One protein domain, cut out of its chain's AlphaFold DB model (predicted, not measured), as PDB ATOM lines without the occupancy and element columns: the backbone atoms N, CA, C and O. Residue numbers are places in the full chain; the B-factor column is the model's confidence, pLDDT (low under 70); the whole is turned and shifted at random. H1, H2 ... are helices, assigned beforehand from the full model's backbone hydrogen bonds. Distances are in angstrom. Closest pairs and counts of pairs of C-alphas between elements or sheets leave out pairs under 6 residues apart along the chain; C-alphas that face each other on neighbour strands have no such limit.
ATOM      1  N   GLU A 172      -8.979 -24.529 -30.934       90.62
ATOM      2  CA  GLU A 172      -7.754 -25.200 -30.488       90.62
ATOM      3  C   GLU A 172      -6.878 -25.604 -31.679       90.62
ATOM      4  O   GLU A 172      -5.690 -25.284 -31.695       90.62
ATOM      5  N   SER A 173      -7.473 -26.233 -32.702       87.94
ATOM      6  CA  SER A 173      -6.778 -26.619 -33.938       87.94
ATOM      7  C   SER A 173      -6.153 -25.408 -34.629       87.94
ATOM      8  O   SER A 173      -4.970 -25.428 -34.976       87.94
ATOM      9  N   LEU A 174      -6.916 -24.321 -34.773       87.06
ATOM     10  CA  LEU A 174      -6.425 -23.119 -35.436       87.06
ATOM     11  C   LEU A 174      -5.373 -22.385 -34.598       87.06
ATOM     12  O   LEU A 174      -4.391 -21.892 -35.144       87.06
ATOM     13  N   THR A 175      -5.532 -22.347 -33.273       87.06
ATOM     14  CA  THR A 175      -4.533 -21.759 -32.365       87.06
ATOM     15  C   THR A 175      -3.209 -22.513 -32.461       87.06
ATOM     16  O   THR A 175      -2.151 -21.897 -32.598       87.06
ATOM     17  N   GLN A 176      -3.258 -23.849 -32.459       89.31
ATOM     18  CA  GLN A 176      -2.075 -24.677 -32.666       89.31
ATOM     19  C   GLN A 176      -1.446 -24.401 -34.036       89.31
ATOM     20  O   GLN A 176      -0.238 -24.189 -34.125       89.31
ATOM     21  N   ARG A 177      -2.261 -24.330 -35.092       85.88
ATOM     22  CA  ARG A 177      -1.796 -24.033 -36.449       85.88
ATOM     23  C   ARG A 177      -1.100 -22.676 -36.547       85.88
ATOM     24  O   ARG A 177      -0.024 -22.575 -37.130       85.88
ATOM     25  N   ILE A 178      -1.690 -21.642 -35.953       85.38
ATOM     26  CA  ILE A 178      -1.125 -20.292 -35.880       85.38
ATOM     27  C   ILE A 178       0.227 -20.317 -35.162       85.38
ATOM     28  O   ILE A 178       1.193 -19.728 -35.648       85.38
ATOM     29  N   LYS A 179       0.322 -21.041 -34.041       86.38
ATOM     30  CA  LYS A 179       1.578 -21.207 -33.307       86.38
ATOM     31  C   LYS A 179       2.642 -21.899 -34.159       86.38
ATOM     32  O   LYS A 179       3.754 -21.396 -34.250       86.38
ATOM     33  N   GLU A 180       2.297 -22.989 -34.841       87.75
ATOM     34  CA  GLU A 180       3.215 -23.705 -35.737       87.75
ATOM     35  C   GLU A 180       3.737 -22.820 -36.877       87.75
ATOM     36  O   GLU A 180       4.926 -22.858 -37.191       87.75
ATOM     37  N   LEU A 181       2.861 -22.026 -37.503       84.94
ATOM     38  CA  LEU A 181       3.245 -21.102 -38.573       84.94
ATOM     39  C   LEU A 181       4.139 -19.969 -38.042       84.94
ATOM     40  O   LEU A 181       5.149 -19.647 -38.670       84.94
ATOM     41  N   SER A 182       3.821 -19.423 -36.863       83.81
ATOM     42  CA  SER A 182       4.656 -18.437 -36.162       83.81
ATOM     43  C   SER A 182       6.042 -19.003 -35.830       83.81
ATOM     44  O   SER A 182       7.052 -18.384 -36.151       83.81
ATOM     45  N   ASP A 183       6.111 -20.190 -35.223       85.06
ATOM     46  CA  ASP A 183       7.367 -20.813 -34.783       85.06
ATOM     47  C   ASP A 183       8.272 -21.181 -35.970       85.06
ATOM     48  O   ASP A 183       9.497 -21.098 -35.878       85.06
ATOM     49  N   LYS A 184       7.679 -21.518 -37.122       85.50
ATOM     50  CA  LYS A 184       8.398 -21.751 -38.386       85.50
ATOM     51  C   LYS A 184       8.838 -20.465 -39.088       85.50
ATOM     52  O   LYS A 184       9.435 -20.554 -40.160       85.50
ATOM     53  N   ASN A 185       8.557 -19.290 -38.518       83.75
ATOM     54  CA  ASN A 185       8.742 -17.993 -39.169       83.75
ATOM     55  C   ASN A 185       8.138 -17.991 -40.580       83.75
ATOM     56  O   ASN A 185       8.814 -17.612 -41.539       83.75
ATOM     57  N   PHE A 186       6.898 -18.477 -40.718       82.62
ATOM     58  CA  PHE A 186       6.222 -18.558 -42.008       82.62
ATOM     59  C   PHE A 186       6.272 -17.201 -42.721       82.62
ATOM     60  O   PHE A 186       5.800 -16.187 -42.203       82.62
ATOM     61  N   LYS A 187       6.867 -17.190 -43.916       77.94
ATOM     62  CA  LYS A 187       6.935 -16.017 -44.783       77.94
ATOM     63  C   LYS A 187       6.034 -16.249 -45.975       77.94
ATOM     64  O   LYS A 187       6.178 -17.240 -46.684       77.94
ATOM     65  N   VAL A 188       5.158 -15.292 -46.219       69.12
ATOM     66  CA  VAL A 188       4.429 -15.208 -47.477       69.12
ATOM     67  C   VAL A 188       5.424 -14.756 -48.554       69.12
ATOM     68  O   VAL A 188       6.007 -13.675 -48.459       69.12
ATOM     69  N   VAL A 189       5.677 -15.610 -49.545       58.03
ATOM     70  CA  VAL A 189       6.611 -15.357 -50.655       58.03
ATOM     71  C   VAL A 189       6.002 -14.307 -51.595       58.03
ATOM     72  O   VAL A 189       4.798 -14.331 -51.819       58.03
ATOM     73  N   ASN A 190       6.804 -13.409 -52.180       53.75
ATOM     74  CA  ASN A 190       6.348 -12.280 -53.019       53.75
ATOM     75  C   ASN A 190       5.551 -11.181 -52.288       53.75
ATOM     76  O   ASN A 190       4.761 -10.471 -52.907       53.75
ATOM     77  N   LEU A 191       5.786 -10.983 -50.990       53.81
ATOM     78  CA  LEU A 191       5.507  -9.691 -50.361       53.81
ATOM     79  C   LEU A 191       6.782  -8.848 -50.413       53.81
ATOM     80  O   LEU A 191       7.384  -8.577 -49.379       53.81
ATOM     81  N   ASP A 192       7.232  -8.470 -51.613       45.75
ATOM     82  CA  ASP A 192       8.428  -7.616 -51.756       45.75
ATOM     83  C   ASP A 192       8.245  -6.239 -51.099       45.75
ATOM     84  O   ASP A 192       9.203  -5.493 -50.915       45.75
ATOM     85  N   ASP A 193       7.030  -5.943 -50.647       60.31
ATOM     86  CA  ASP A 193       6.760  -4.860 -49.734       60.31
ATOM     87  C   ASP A 193       5.746  -5.324 -48.670       60.31
ATOM     88  O   ASP A 193       4.528  -5.303 -48.869       60.31
ATOM     89  N   LYS A 194       6.272  -5.804 -47.531       62.72
ATOM     90  CA  LYS A 194       5.489  -6.113 -46.322       62.72
ATOM     91  C   LYS A 194       4.595  -4.931 -45.943       62.72
ATOM     92  O   LYS A 194       3.465  -5.160 -45.520       62.72
ATOM     93  N   ASP A 195       5.071  -3.703 -46.140       66.06
ATOM     94  CA  ASP A 195       4.328  -2.494 -45.808       66.06
ATOM     95  C   ASP A 195       3.190  -2.269 -46.808       66.06
ATOM     96  O   ASP A 195       2.097  -1.891 -46.401       66.06
ATOM     97  N   THR A 196       3.375  -2.588 -48.094       64.62
ATOM     98  CA  THR A 196       2.279  -2.611 -49.082       64.62
ATOM     99  C   THR A 196       1.261  -3.703 -48.769       64.62
ATOM    100  O   THR A 196       0.067  -3.421 -48.785       64.62
ATOM    101  N   PHE A 197       1.691  -4.918 -48.417       67.94
ATOM    102  CA  PHE A 197       0.754  -5.969 -48.016       67.94
ATOM    103  C   PHE A 197      -0.028  -5.566 -46.773       67.94
ATOM    104  O   PHE A 197      -1.249  -5.629 -46.784       67.94
ATOM    105  N   GLU A 198       0.646  -5.115 -45.715       65.88
ATOM    106  CA  GLU A 198      -0.018  -4.662 -44.496       65.88
ATOM    107  C   GLU A 198      -0.902  -3.444 -44.760       65.88
ATOM    108  O   GLU A 198      -1.992  -3.381 -44.207       65.88
ATOM    109  N   ARG A 199      -0.512  -2.509 -45.630       69.50
ATOM    110  CA  ARG A 199      -1.350  -1.372 -46.036       69.50
ATOM    111  C   ARG A 199      -2.604  -1.832 -46.772       69.50
ATOM    112  O   ARG A 199      -3.692  -1.399 -46.408       69.50
ATOM    113  N   ASP A 200      -2.482  -2.724 -47.747       64.00
ATOM    114  CA  ASP A 200      -3.613  -3.207 -48.545       64.00
ATOM    115  C   ASP A 200      -4.544  -4.090 -47.695       64.00
ATOM    116  O   ASP A 200      -5.768  -3.973 -47.762       64.00
ATOM    117  N   PHE A 201      -3.965  -4.896 -46.803       66.75
ATOM    118  CA  PHE A 201      -4.655  -5.735 -45.819       66.75
ATOM    119  C   PHE A 201      -5.314  -4.919 -44.694       66.75
ATOM    120  O   PHE A 201      -6.338  -5.317 -44.126       66.75
ATOM    121  N   ASN A 202      -4.740  -3.763 -44.346       63.41
ATOM    122  CA  ASN A 202      -5.272  -2.859 -43.328       63.41
ATOM    123  C   ASN A 202      -6.203  -1.780 -43.880       63.41
ATOM    124  O   ASN A 202      -6.957  -1.219 -43.087       63.41
ATOM    125  N   SER A 203      -6.209  -1.537 -45.191       65.94
ATOM    126  CA  SER A 203      -7.118  -0.588 -45.828       65.94
ATOM    127  C   SER A 203      -8.580  -1.006 -45.628       65.94
ATOM    128  O   SER A 203      -8.970  -2.150 -45.879       65.94
ATOM    129  N   GLU A 204      -9.403  -0.077 -45.135       44.28
ATOM    130  CA  GLU A 204     -10.856  -0.237 -45.078       44.28
ATOM    131  C   GLU A 204     -11.388  -0.264 -46.517       44.28
ATOM    132  O   GLU A 204     -11.532   0.771 -47.162       44.28
ATOM    133  N   GLY A 205     -11.595  -1.465 -47.057       48.00
ATOM    134  CA  GLY A 205     -11.996  -1.676 -48.453       48.00
ATOM    135  C   GLY A 205     -11.174  -2.733 -49.190       48.00
ATOM    136  O   GLY A 205     -11.564  -3.145 -50.282       48.00
ATOM    137  N   GLY A 206     -10.075  -3.213 -48.599       51.69
ATOM    138  CA  GLY A 206      -9.353  -4.367 -49.121       51.69
ATOM    139  C   GLY A 206     -10.253  -5.606 -49.163       51.69
ATOM    140  O   GLY A 206     -10.965  -5.902 -48.208       51.69
ATOM    141  N   SER A 207     -10.193  -6.365 -50.259       55.38
ATOM    142  CA  SER A 207     -10.955  -7.614 -50.450       55.38
ATOM    143  C   SER A 207     -10.517  -8.753 -49.510       55.38
ATOM    144  O   SER A 207     -10.956  -9.892 -49.681       55.38
ATOM    145  N   VAL A 208      -9.621  -8.485 -48.555       62.12
ATOM    146  CA  VAL A 208      -9.142  -9.495 -47.619       62.12
ATOM    147  C   VAL A 208     -10.121  -9.611 -46.469       62.12
ATOM    148  O   VAL A 208     -10.370  -8.670 -45.719       62.12
ATOM    149  N   SER A 209     -10.695 -10.793 -46.367       74.62
ATOM    150  CA  SER A 209     -11.763 -11.120 -45.450       74.62
ATOM    151  C   SER A 209     -11.290 -11.110 -43.986       74.62
ATOM    152  O   SER A 209     -10.110 -11.299 -43.665       74.62
ATOM    153  N   SER A 210     -12.213 -10.795 -43.074       80.50
ATOM    154  CA  SER A 210     -11.907 -10.511 -41.665       80.50
ATOM    155  C   SER A 210     -11.293 -11.695 -40.911       80.50
ATOM    156  O   SER A 210     -10.535 -11.481 -39.962       80.50
ATOM    157  N   GLY A 211     -11.590 -12.929 -41.325       83.44
ATOM    158  CA  GLY A 211     -11.055 -14.167 -40.762       83.44
ATOM    159  C   GLY A 211      -9.559 -14.328 -41.015       83.44
ATOM    160  O   GLY A 211      -8.788 -14.410 -40.057       83.44
ATOM    161  N   ILE A 212      -9.122 -14.285 -42.279       84.25
ATOM    162  CA  ILE A 212      -7.692 -14.304 -42.655       84.25
ATOM    163  C   ILE A 212      -6.942 -13.172 -41.950       84.25
ATOM    164  O   ILE A 212      -5.840 -13.379 -41.433       84.25
ATOM    165  N   LYS A 213      -7.554 -11.982 -41.880       85.69
ATOM    166  CA  LYS A 213      -6.966 -10.826 -41.199       85.69
ATOM    167  C   LYS A 213      -6.741 -11.045 -39.717       85.69
ATOM    168  O   LYS A 213      -5.637 -10.800 -39.228       85.69
ATOM    169  N   GLY A 214      -7.752 -11.541 -39.016       84.38
ATOM    170  CA  GLY A 214      -7.616 -11.877 -37.605       84.38
ATOM    171  C   GLY A 214      -6.565 -12.967 -37.372       84.38
ATOM    172  O   GLY A 214      -5.722 -12.808 -36.492       84.38
ATOM    173  N   ALA A 215      -6.553 -14.022 -38.191       85.94
ATOM    174  CA  ALA A 215      -5.603 -15.127 -38.055       85.94
ATOM    175  C   ALA A 215      -4.146 -14.689 -38.269       85.94
ATOM    176  O   ALA A 215      -3.274 -15.017 -37.463       85.94
ATOM    177  N   TRP A 216      -3.883 -13.884 -39.302       86.88
ATOM    178  CA  TRP A 216      -2.560 -13.313 -39.563       86.88
ATOM    179  C   TRP A 216      -2.074 -12.413 -38.421       86.88
ATOM    180  O   TRP A 216      -0.929 -12.522 -37.977       86.88
ATOM    181  N   LEU A 217      -2.946 -11.540 -37.907       85.75
ATOM    182  CA  LEU A 217      -2.606 -10.660 -36.787       85.75
ATOM    183  C   LEU A 217      -2.302 -11.456 -35.513       85.75
ATOM    184  O   LEU A 217      -1.319 -11.145 -34.839       85.75
ATOM    185  N   SER A 218      -3.093 -12.491 -35.211       85.19
ATOM    186  CA  SER A 218      -2.833 -13.401 -34.088       85.19
ATOM    187  C   SER A 218      -1.492 -14.123 -34.238       85.19
ATOM    188  O   SER A 218      -0.741 -14.214 -33.268       85.19
ATOM    189  N   MET A 219      -1.142 -14.557 -35.454       86.69
ATOM    190  CA  MET A 219       0.147 -15.187 -35.748       86.69
ATOM    191  C   MET A 219       1.328 -14.252 -35.486       86.69
ATOM    192  O   MET A 219       2.245 -14.613 -34.751       86.69
ATOM    193  N   ASN A 220       1.288 -13.029 -36.016       83.00
ATOM    194  CA  ASN A 220       2.385 -12.073 -35.857       83.00
ATOM    195  C   ASN A 220       2.526 -11.548 -34.424       83.00
ATOM    196  O   ASN A 220       3.637 -11.277 -33.972       83.00
ATOM    197  N   LYS A 221       1.410 -11.402 -33.700       87.31
ATOM    198  CA  LYS A 221       1.409 -10.939 -32.305       87.31
ATOM    199  C   LYS A 221       1.604 -12.066 -31.292       87.31
ATOM    200  O   LYS A 221       1.768 -11.770 -30.112       87.31
ATOM    201  N   LYS A 222       1.604 -13.329 -31.732       86.56
ATOM    202  CA  LYS A 222       1.644 -14.523 -30.870       86.56
ATOM    203  C   LYS A 222       0.533 -14.510 -29.814       86.56
ATOM    204  O   LYS A 222       0.766 -14.825 -28.650       86.56
ATOM    205  N   THR A 223      -0.666 -14.109 -30.225       87.25
ATOM    206  CA  THR A 223      -1.847 -14.032 -29.358       87.25
ATOM    207  C   THR A 223      -2.874 -15.080 -29.743       87.25
ATOM    208  O   THR A 223      -2.981 -15.448 -30.915       87.25
ATOM    209  N   ASP A 224      -3.694 -15.485 -28.777       85.94
ATOM    210  CA  ASP A 224      -4.836 -16.357 -29.033       85.94
ATOM    211  C   ASP A 224      -5.796 -15.746 -30.065       85.94
ATOM    212  O   ASP A 224      -5.931 -14.525 -30.200       85.94
ATOM    213  N   ILE A 225      -6.477 -16.617 -30.804       88.06
ATOM    214  CA  ILE A 225      -7.517 -16.236 -31.757       88.06
ATOM    215  C   ILE A 225      -8.892 -16.245 -31.077       88.06
ATOM    216  O   ILE A 225      -9.191 -17.099 -30.240       88.06
ATOM    217  N   SER A 226      -9.751 -15.285 -31.408       91.38
ATOM    218  CA  SER A 226     -11.130 -15.260 -30.915       91.38
ATOM    219  C   SER A 226     -12.019 -16.218 -31.715       91.38
ATOM    220  O   SER A 226     -11.744 -16.514 -32.877       91.38
ATOM    221  N   GLN A 227     -13.119 -16.682 -31.113       91.38
ATOM    222  CA  GLN A 227     -14.049 -17.589 -31.798       91.38
ATOM    223  C   GLN A 227     -14.645 -16.954 -33.066       91.38
ATOM    224  O   GLN A 227     -14.773 -17.622 -34.082       91.38
ATOM    225  N   SER A 228     -14.924 -15.648 -33.053       89.12
ATOM    226  CA  SER A 228     -15.459 -14.951 -34.229       89.12
ATOM    227  C   SER A 228     -14.498 -14.949 -35.422       89.12
ATOM    228  O   SER A 228     -14.941 -15.019 -36.568       89.12
ATOM    229  N   VAL A 229     -13.185 -14.893 -35.172       89.12
ATOM    230  CA  VAL A 229     -12.172 -15.003 -36.230       89.12
ATOM    231  C   VAL A 229     -12.093 -16.438 -36.748       89.12
ATOM    232  O   VAL A 229     -12.010 -16.618 -37.959       89.12
ATOM    233  N   VAL A 230     -12.188 -17.443 -35.868       88.06
ATOM    234  CA  VAL A 230     -12.262 -18.864 -36.261       88.06
ATOM    235  C   VAL A 230     -13.458 -19.096 -37.186       88.06
ATOM    236  O   VAL A 230     -13.295 -19.628 -38.278       88.06
ATOM    237  N   ASP A 231     -14.647 -18.639 -36.791       88.19
ATOM    238  CA  ASP A 231     -15.877 -18.820 -37.569       88.19
ATOM    239  C   ASP A 231     -15.803 -18.111 -38.932       88.19
ATOM    240  O   ASP A 231     -16.263 -18.645 -39.944       88.19
ATOM    241  N   SER A 232     -15.203 -16.917 -38.965       88.44
ATOM    242  CA  SER A 232     -14.996 -16.158 -40.205       88.44
ATOM    243  C   SER A 232     -14.011 -16.866 -41.128       88.44
ATOM    244  O   SER A 232     -14.318 -17.084 -42.295       88.44
ATOM    245  N   LEU A 233     -12.861 -17.294 -40.601       87.00
ATOM    246  CA  LEU A 233     -11.854 -18.007 -41.379       87.00
ATOM    247  C   LEU A 233     -12.406 -19.326 -41.918       87.00
ATOM    248  O   LEU A 233     -12.181 -19.651 -43.074       87.00
ATOM    249  N   ASN A 234     -13.179 -20.050 -41.113       85.62
ATOM    250  CA  ASN A 234     -13.807 -21.295 -41.528       85.62
ATOM    251  C   ASN A 234     -14.758 -21.094 -42.724       85.62
ATOM    252  O   ASN A 234     -14.746 -21.863 -43.688       85.62
ATOM    253  N   ARG A 235     -15.550 -20.015 -42.704       84.44
ATOM    254  CA  ARG A 235     -16.395 -19.628 -43.843       84.44
ATOM    255  C   ARG A 235     -15.559 -19.272 -45.069       84.44
ATOM    256  O   ARG A 235     -15.851 -19.738 -46.161       84.44
ATOM    257  N   GLU A 236     -14.503 -18.494 -44.875       84.25
ATOM    258  CA  GLU A 236     -13.611 -18.053 -45.951       84.25
ATOM    259  C   GLU A 236     -12.863 -19.223 -46.592       84.25
ATOM    260  O   GLU A 236     -12.744 -19.276 -47.810       84.25
ATOM    261  N   CYS A 237     -12.419 -20.198 -45.800       83.25
ATOM    262  CA  CYS A 237     -11.830 -21.437 -46.290       83.25
ATOM    263  C   CYS A 237     -12.838 -22.264 -47.105       83.25
ATOM    264  O   CYS A 237     -12.485 -22.805 -48.155       83.25
ATOM    265  N   ALA A 238     -14.096 -22.349 -46.658       79.19
ATOM    266  CA  ALA A 238     -15.152 -23.034 -47.399       79.19
ATOM    267  C   ALA A 238     -15.467 -22.329 -48.731       79.19
ATOM    268  O   ALA A 238     -15.547 -22.984 -49.771       79.19
ATOM    269  N   ASP A 239     -15.573 -21.000 -48.719       76.44
ATOM    270  CA  ASP A 239     -15.793 -20.197 -49.923       76.44
ATOM    271  C   ASP A 239     -14.596 -20.306 -50.879       76.44
ATOM    272  O   ASP A 239     -14.769 -20.502 -52.082       76.44
ATOM    273  N   PHE A 240     -13.371 -20.275 -50.351       74.88
ATOM    274  CA  PHE A 240     -12.138 -20.456 -51.114       74.88
ATOM    275  C   PHE A 240     -12.083 -21.799 -51.846       74.88
ATOM    276  O   PHE A 240     -11.633 -21.852 -52.989       74.88
ATOM    277  N   MET A 241     -12.595 -22.875 -51.237       67.31
ATOM    278  CA  MET A 241     -12.691 -24.186 -51.889       67.31
ATOM    279  C   MET A 241     -13.607 -24.181 -53.120       67.31
ATOM    280  O   MET A 241     -13.402 -24.975 -54.047       67.31
ATOM    281  N   GLU A 242     -14.600 -23.292 -53.140       64.31
ATOM    282  CA  GLU A 242     -15.543 -23.123 -54.247       64.31
ATOM    283  C   GLU A 242     -15.108 -22.057 -55.259       64.31
ATOM    284  O   GLU A 242     -15.583 -22.064 -56.402       64.31
ATOM    285  N   LEU A 243     -14.170 -21.183 -54.889       64.75
ATOM    286  CA  LEU A 243     -13.588 -20.217 -55.804       64.75
ATOM    287  C   LEU A 243     -12.643 -20.905 -56.795       64.75
ATOM    288  O   LEU A 243     -11.870 -21.816 -56.487       64.75
ATOM    289  N   ALA A 244     -12.726 -20.442 -58.041       57.25
ATOM    290  CA  ALA A 244     -11.699 -20.714 -59.029       57.25
ATOM    291  C   ALA A 244     -10.360 -20.172 -58.528       57.25
ATOM    292  O   ALA A 244     -10.350 -19.177 -57.804       57.25
ATOM    293  N   TYR A 245      -9.250 -20.770 -58.961       63.19
ATOM    294  CA  TYR A 245      -7.914 -20.190 -58.795       63.19
ATOM    295  C   TYR A 245      -7.890 -18.823 -59.510       63.19
ATOM    296  O   TYR A 245      -7.580 -18.724 -60.682       63.19
ATOM    297  N   GLY A 246      -8.394 -17.766 -58.890       48.62
ATOM    298  CA  GLY A 246      -8.579 -16.471 -59.527       48.62
ATOM    299  C   GLY A 246      -7.276 -15.699 -59.452       48.62
ATOM    300  O   GLY A 246      -6.812 -15.431 -58.352       48.62
ATOM    301  N   ASP A 247      -6.743 -15.331 -60.615       49.94
ATOM    302  CA  ASP A 247      -5.533 -14.524 -60.817       49.94
ATOM    303  C   ASP A 247      -4.196 -15.294 -60.736       49.94
ATOM    304  O   ASP A 247      -3.606 -15.500 -59.677       49.94
ATOM    305  N   ALA A 248      -3.686 -15.692 -61.911       42.00
ATOM    306  CA  ALA A 248      -2.416 -16.400 -62.079       42.00
ATOM    307  C   ALA A 248      -1.172 -15.534 -61.799       42.00
ATOM    308  O   ALA A 248      -0.070 -16.081 -61.702       42.00
ATOM    309  N   ASN A 249      -1.333 -14.212 -61.688       42.84
ATOM    310  CA  ASN A 249      -0.258 -13.301 -61.303       42.84
ATOM    311  C   ASN A 249      -0.298 -12.976 -59.810       42.84
ATOM    312  O   ASN A 249       0.728 -12.619 -59.228       42.84
ATOM    313  N   SER A 250      -1.440 -13.192 -59.160       45.81
ATOM    314  CA  SER A 250      -1.529 -13.138 -57.716       45.81
ATOM    315  C   SER A 250      -1.073 -14.484 -57.132       45.81
ATOM    316  O   SER A 250      -1.842 -15.358 -56.744       45.81
ATOM    317  N   LYS A 251       0.234 -14.593 -56.879       52.34
ATOM    318  CA  LYS A 251       0.655 -15.145 -55.582       52.34
ATOM    319  C   LYS A 251       0.254 -14.152 -54.483       52.34
ATOM    320  O   LYS A 251       1.102 -13.749 -53.690       52.34
ATOM    321  N   SER A 252      -0.999 -13.680 -54.486       65.38
ATOM    322  CA  SER A 252      -1.473 -12.733 -53.492       65.38
ATOM    323  C   SER A 252      -1.194 -13.373 -52.150       65.38
ATOM    324  O   SER A 252      -1.407 -14.575 -51.963       65.38
ATOM    325  N   GLY A 253      -0.656 -12.590 -51.219       68.81
ATOM    326  CA  GLY A 253      -0.349 -13.133 -49.905       68.81
ATOM    327  C   GLY A 253      -1.557 -13.817 -49.269       68.81
ATOM    328  O   GLY A 253      -1.411 -14.818 -48.583       68.81
ATOM    329  N   VAL A 254      -2.756 -13.360 -49.628       74.38
ATOM    330  CA  VAL A 254      -4.049 -13.953 -49.289       74.38
ATOM    331  C   VAL A 254      -4.152 -15.428 -49.688       74.38
ATOM    332  O   VAL A 254      -4.543 -16.236 -48.853       74.38
ATOM    333  N   PHE A 255      -3.774 -15.807 -50.915       74.94
ATOM    334  CA  PHE A 255      -3.840 -17.204 -51.357       74.94
ATOM    335  C   PHE A 255      -2.911 -18.093 -50.526       74.94
ATOM    336  O   PHE A 255      -3.317 -19.153 -50.065       74.94
ATOM    337  N   GLN A 256      -1.677 -17.642 -50.290       77.06
ATOM    338  CA  GLN A 256      -0.708 -18.387 -49.478       77.06
ATOM    339  C   GLN A 256      -1.152 -18.500 -48.018       77.06
ATOM    340  O   GLN A 256      -0.885 -19.509 -47.371       77.06
ATOM    341  N   LEU A 257      -1.844 -17.485 -47.495       81.06
ATOM    342  CA  LEU A 257      -2.424 -17.526 -46.157       81.06
ATOM    343  C   LEU A 257      -3.604 -18.485 -46.074       81.06
ATOM    344  O   LEU A 257      -3.664 -19.270 -45.136       81.06
ATOM    345  N   LEU A 258      -4.505 -18.467 -47.054       81.88
ATOM    346  CA  LEU A 258      -5.594 -19.439 -47.139       81.88
ATOM    347  C   LEU A 258      -5.047 -20.858 -47.279       81.88
ATOM    348  O   LEU A 258      -5.489 -21.755 -46.576       81.88
ATOM    349  N   GLU A 259      -4.023 -21.064 -48.103       80.38
ATOM    350  CA  GLU A 259      -3.345 -22.355 -48.209       80.38
ATOM    351  C   GLU A 259      -2.731 -22.783 -46.864       80.38
ATOM    352  O   GLU A 259      -2.931 -23.907 -46.403       80.38
ATOM    353  N   ALA A 260      -2.035 -21.873 -46.183       83.69
ATOM    354  CA  ALA A 260      -1.397 -22.159 -44.905       83.69
ATOM    355  C   ALA A 260      -2.408 -22.447 -43.786       83.69
ATOM    356  O   ALA A 260      -2.173 -23.348 -42.975       83.69
ATOM    357  N   PHE A 261      -3.510 -21.701 -43.720       86.12
ATOM    358  CA  PHE A 261      -4.497 -21.833 -42.656       86.12
ATOM    359  C   PHE A 261      -5.509 -22.949 -42.912       86.12
ATOM    360  O   PHE A 261      -5.779 -23.710 -41.991       86.12
ATOM    361  N   CYS A 262      -6.029 -23.069 -44.136       84.94
ATOM    362  CA  CYS A 262      -7.162 -23.941 -44.452       84.94
ATOM    363  C   CYS A 262      -6.765 -25.393 -44.761       84.94
ATOM    364  O   CYS A 262      -7.632 -26.268 -44.793       84.94
ATOM    365  N   PHE A 263      -5.480 -25.672 -45.021       80.31
ATOM    366  CA  PHE A 263      -5.014 -27.006 -45.409       80.31
ATOM    367  C   PHE A 263      -4.049 -27.593 -44.381       80.31
ATOM    368  O   PHE A 263      -3.141 -26.931 -43.864       80.31
TER     369      PHE A 263
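AT A GLANCE: This is residues 172 to 263 of the 269 residues of an uncharacterized protein of Mycoplasma haemocanis (strain Illinois) (UniProt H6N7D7). Four helices make a compact, crossed cluster: H3 and H5 form its core, about perpendicular to each other, and the longer H4 and the helix H1 each pack on both of them. The short H2 lies off to one side, near H3 and H5 but touching no helix. The printed part has 92 residues with five named helices, H1 to H5 in chain order, and no named strand; its class is all helix. It is compact, with a radius of gyration of the C-alphas of 12.6 A, and its rounded outline spans 33 by 29 by 25 A.

IN THESE COORDINATES: The longest helix, H4, holds residues 227 to 242 and is 23.2 A from first to last C-alpha, beginning at C-alpha 227 (-14.049, -17.589, -31.798). H3 is residues 210 to 221, 16.3 A. H5 is residues 253 to 262, 13.9 A, and ends at C-alpha 262 (-7.162, -23.941, -44.452). H1, residues 172 to 183, also 16.3 A, begins at C-alpha 172 (-7.754, -25.200, -30.488). H2 is residues 194 to 202, 11.6 A.

HOW THE PARTS SIT: H4 touches H3 at a steep tilt of 59 degrees, opposite ways; the closest C-alphas are those of Gly 211 and Leu 233, 4.0 A apart, and H3 touches H4 with residues 210 to 215 alone. With residues 234 to 240 alone, H4 touches H5, about perpendicular at 75 degrees, closest at the C-alphas of Cys 237 and Cys 262, 5.6 A. H3 and H5 are the hubs, touching three helices each. They touch each other at 87 degrees, about perpendicular, closest at the C-alphas of Ile 212 and Leu 257, 7.1 A; H3 does so with residues 212 to 216 alone. H1, with residues 178 to 182 alone, touches residues 215 to 220 of H3 at a steep tilt of 51 degrees, the same way; the closest C-alphas, of Ile 178 and Met 219, are 5.3 A apart. H1 touches H5 at a steep tilt of 49 degrees, opposite ways, closest at the C-alphas of Arg 177 and Phe 261, 7.1 A. H2 is close to H3 but not clearly touching, with the C-alphas of Phe 201 and Lys 213 the closest at 7.3 A, and is apart from H4 and H1. Each O i to N i+4 pair is within hydrogen-bond range in H1, H2, H3 and H5, and 11 of 12 are in H4.

THE WHOLE: The C-alphas farthest apart, those of Glu 172 and Asn 249, are 33.9 A apart. The printed part has no cut and no long link; the link H3 to H4 is tight. Mean pLDDT of the printed part is 74.9; residues 188 to 208 and 241 to 253 are under 70.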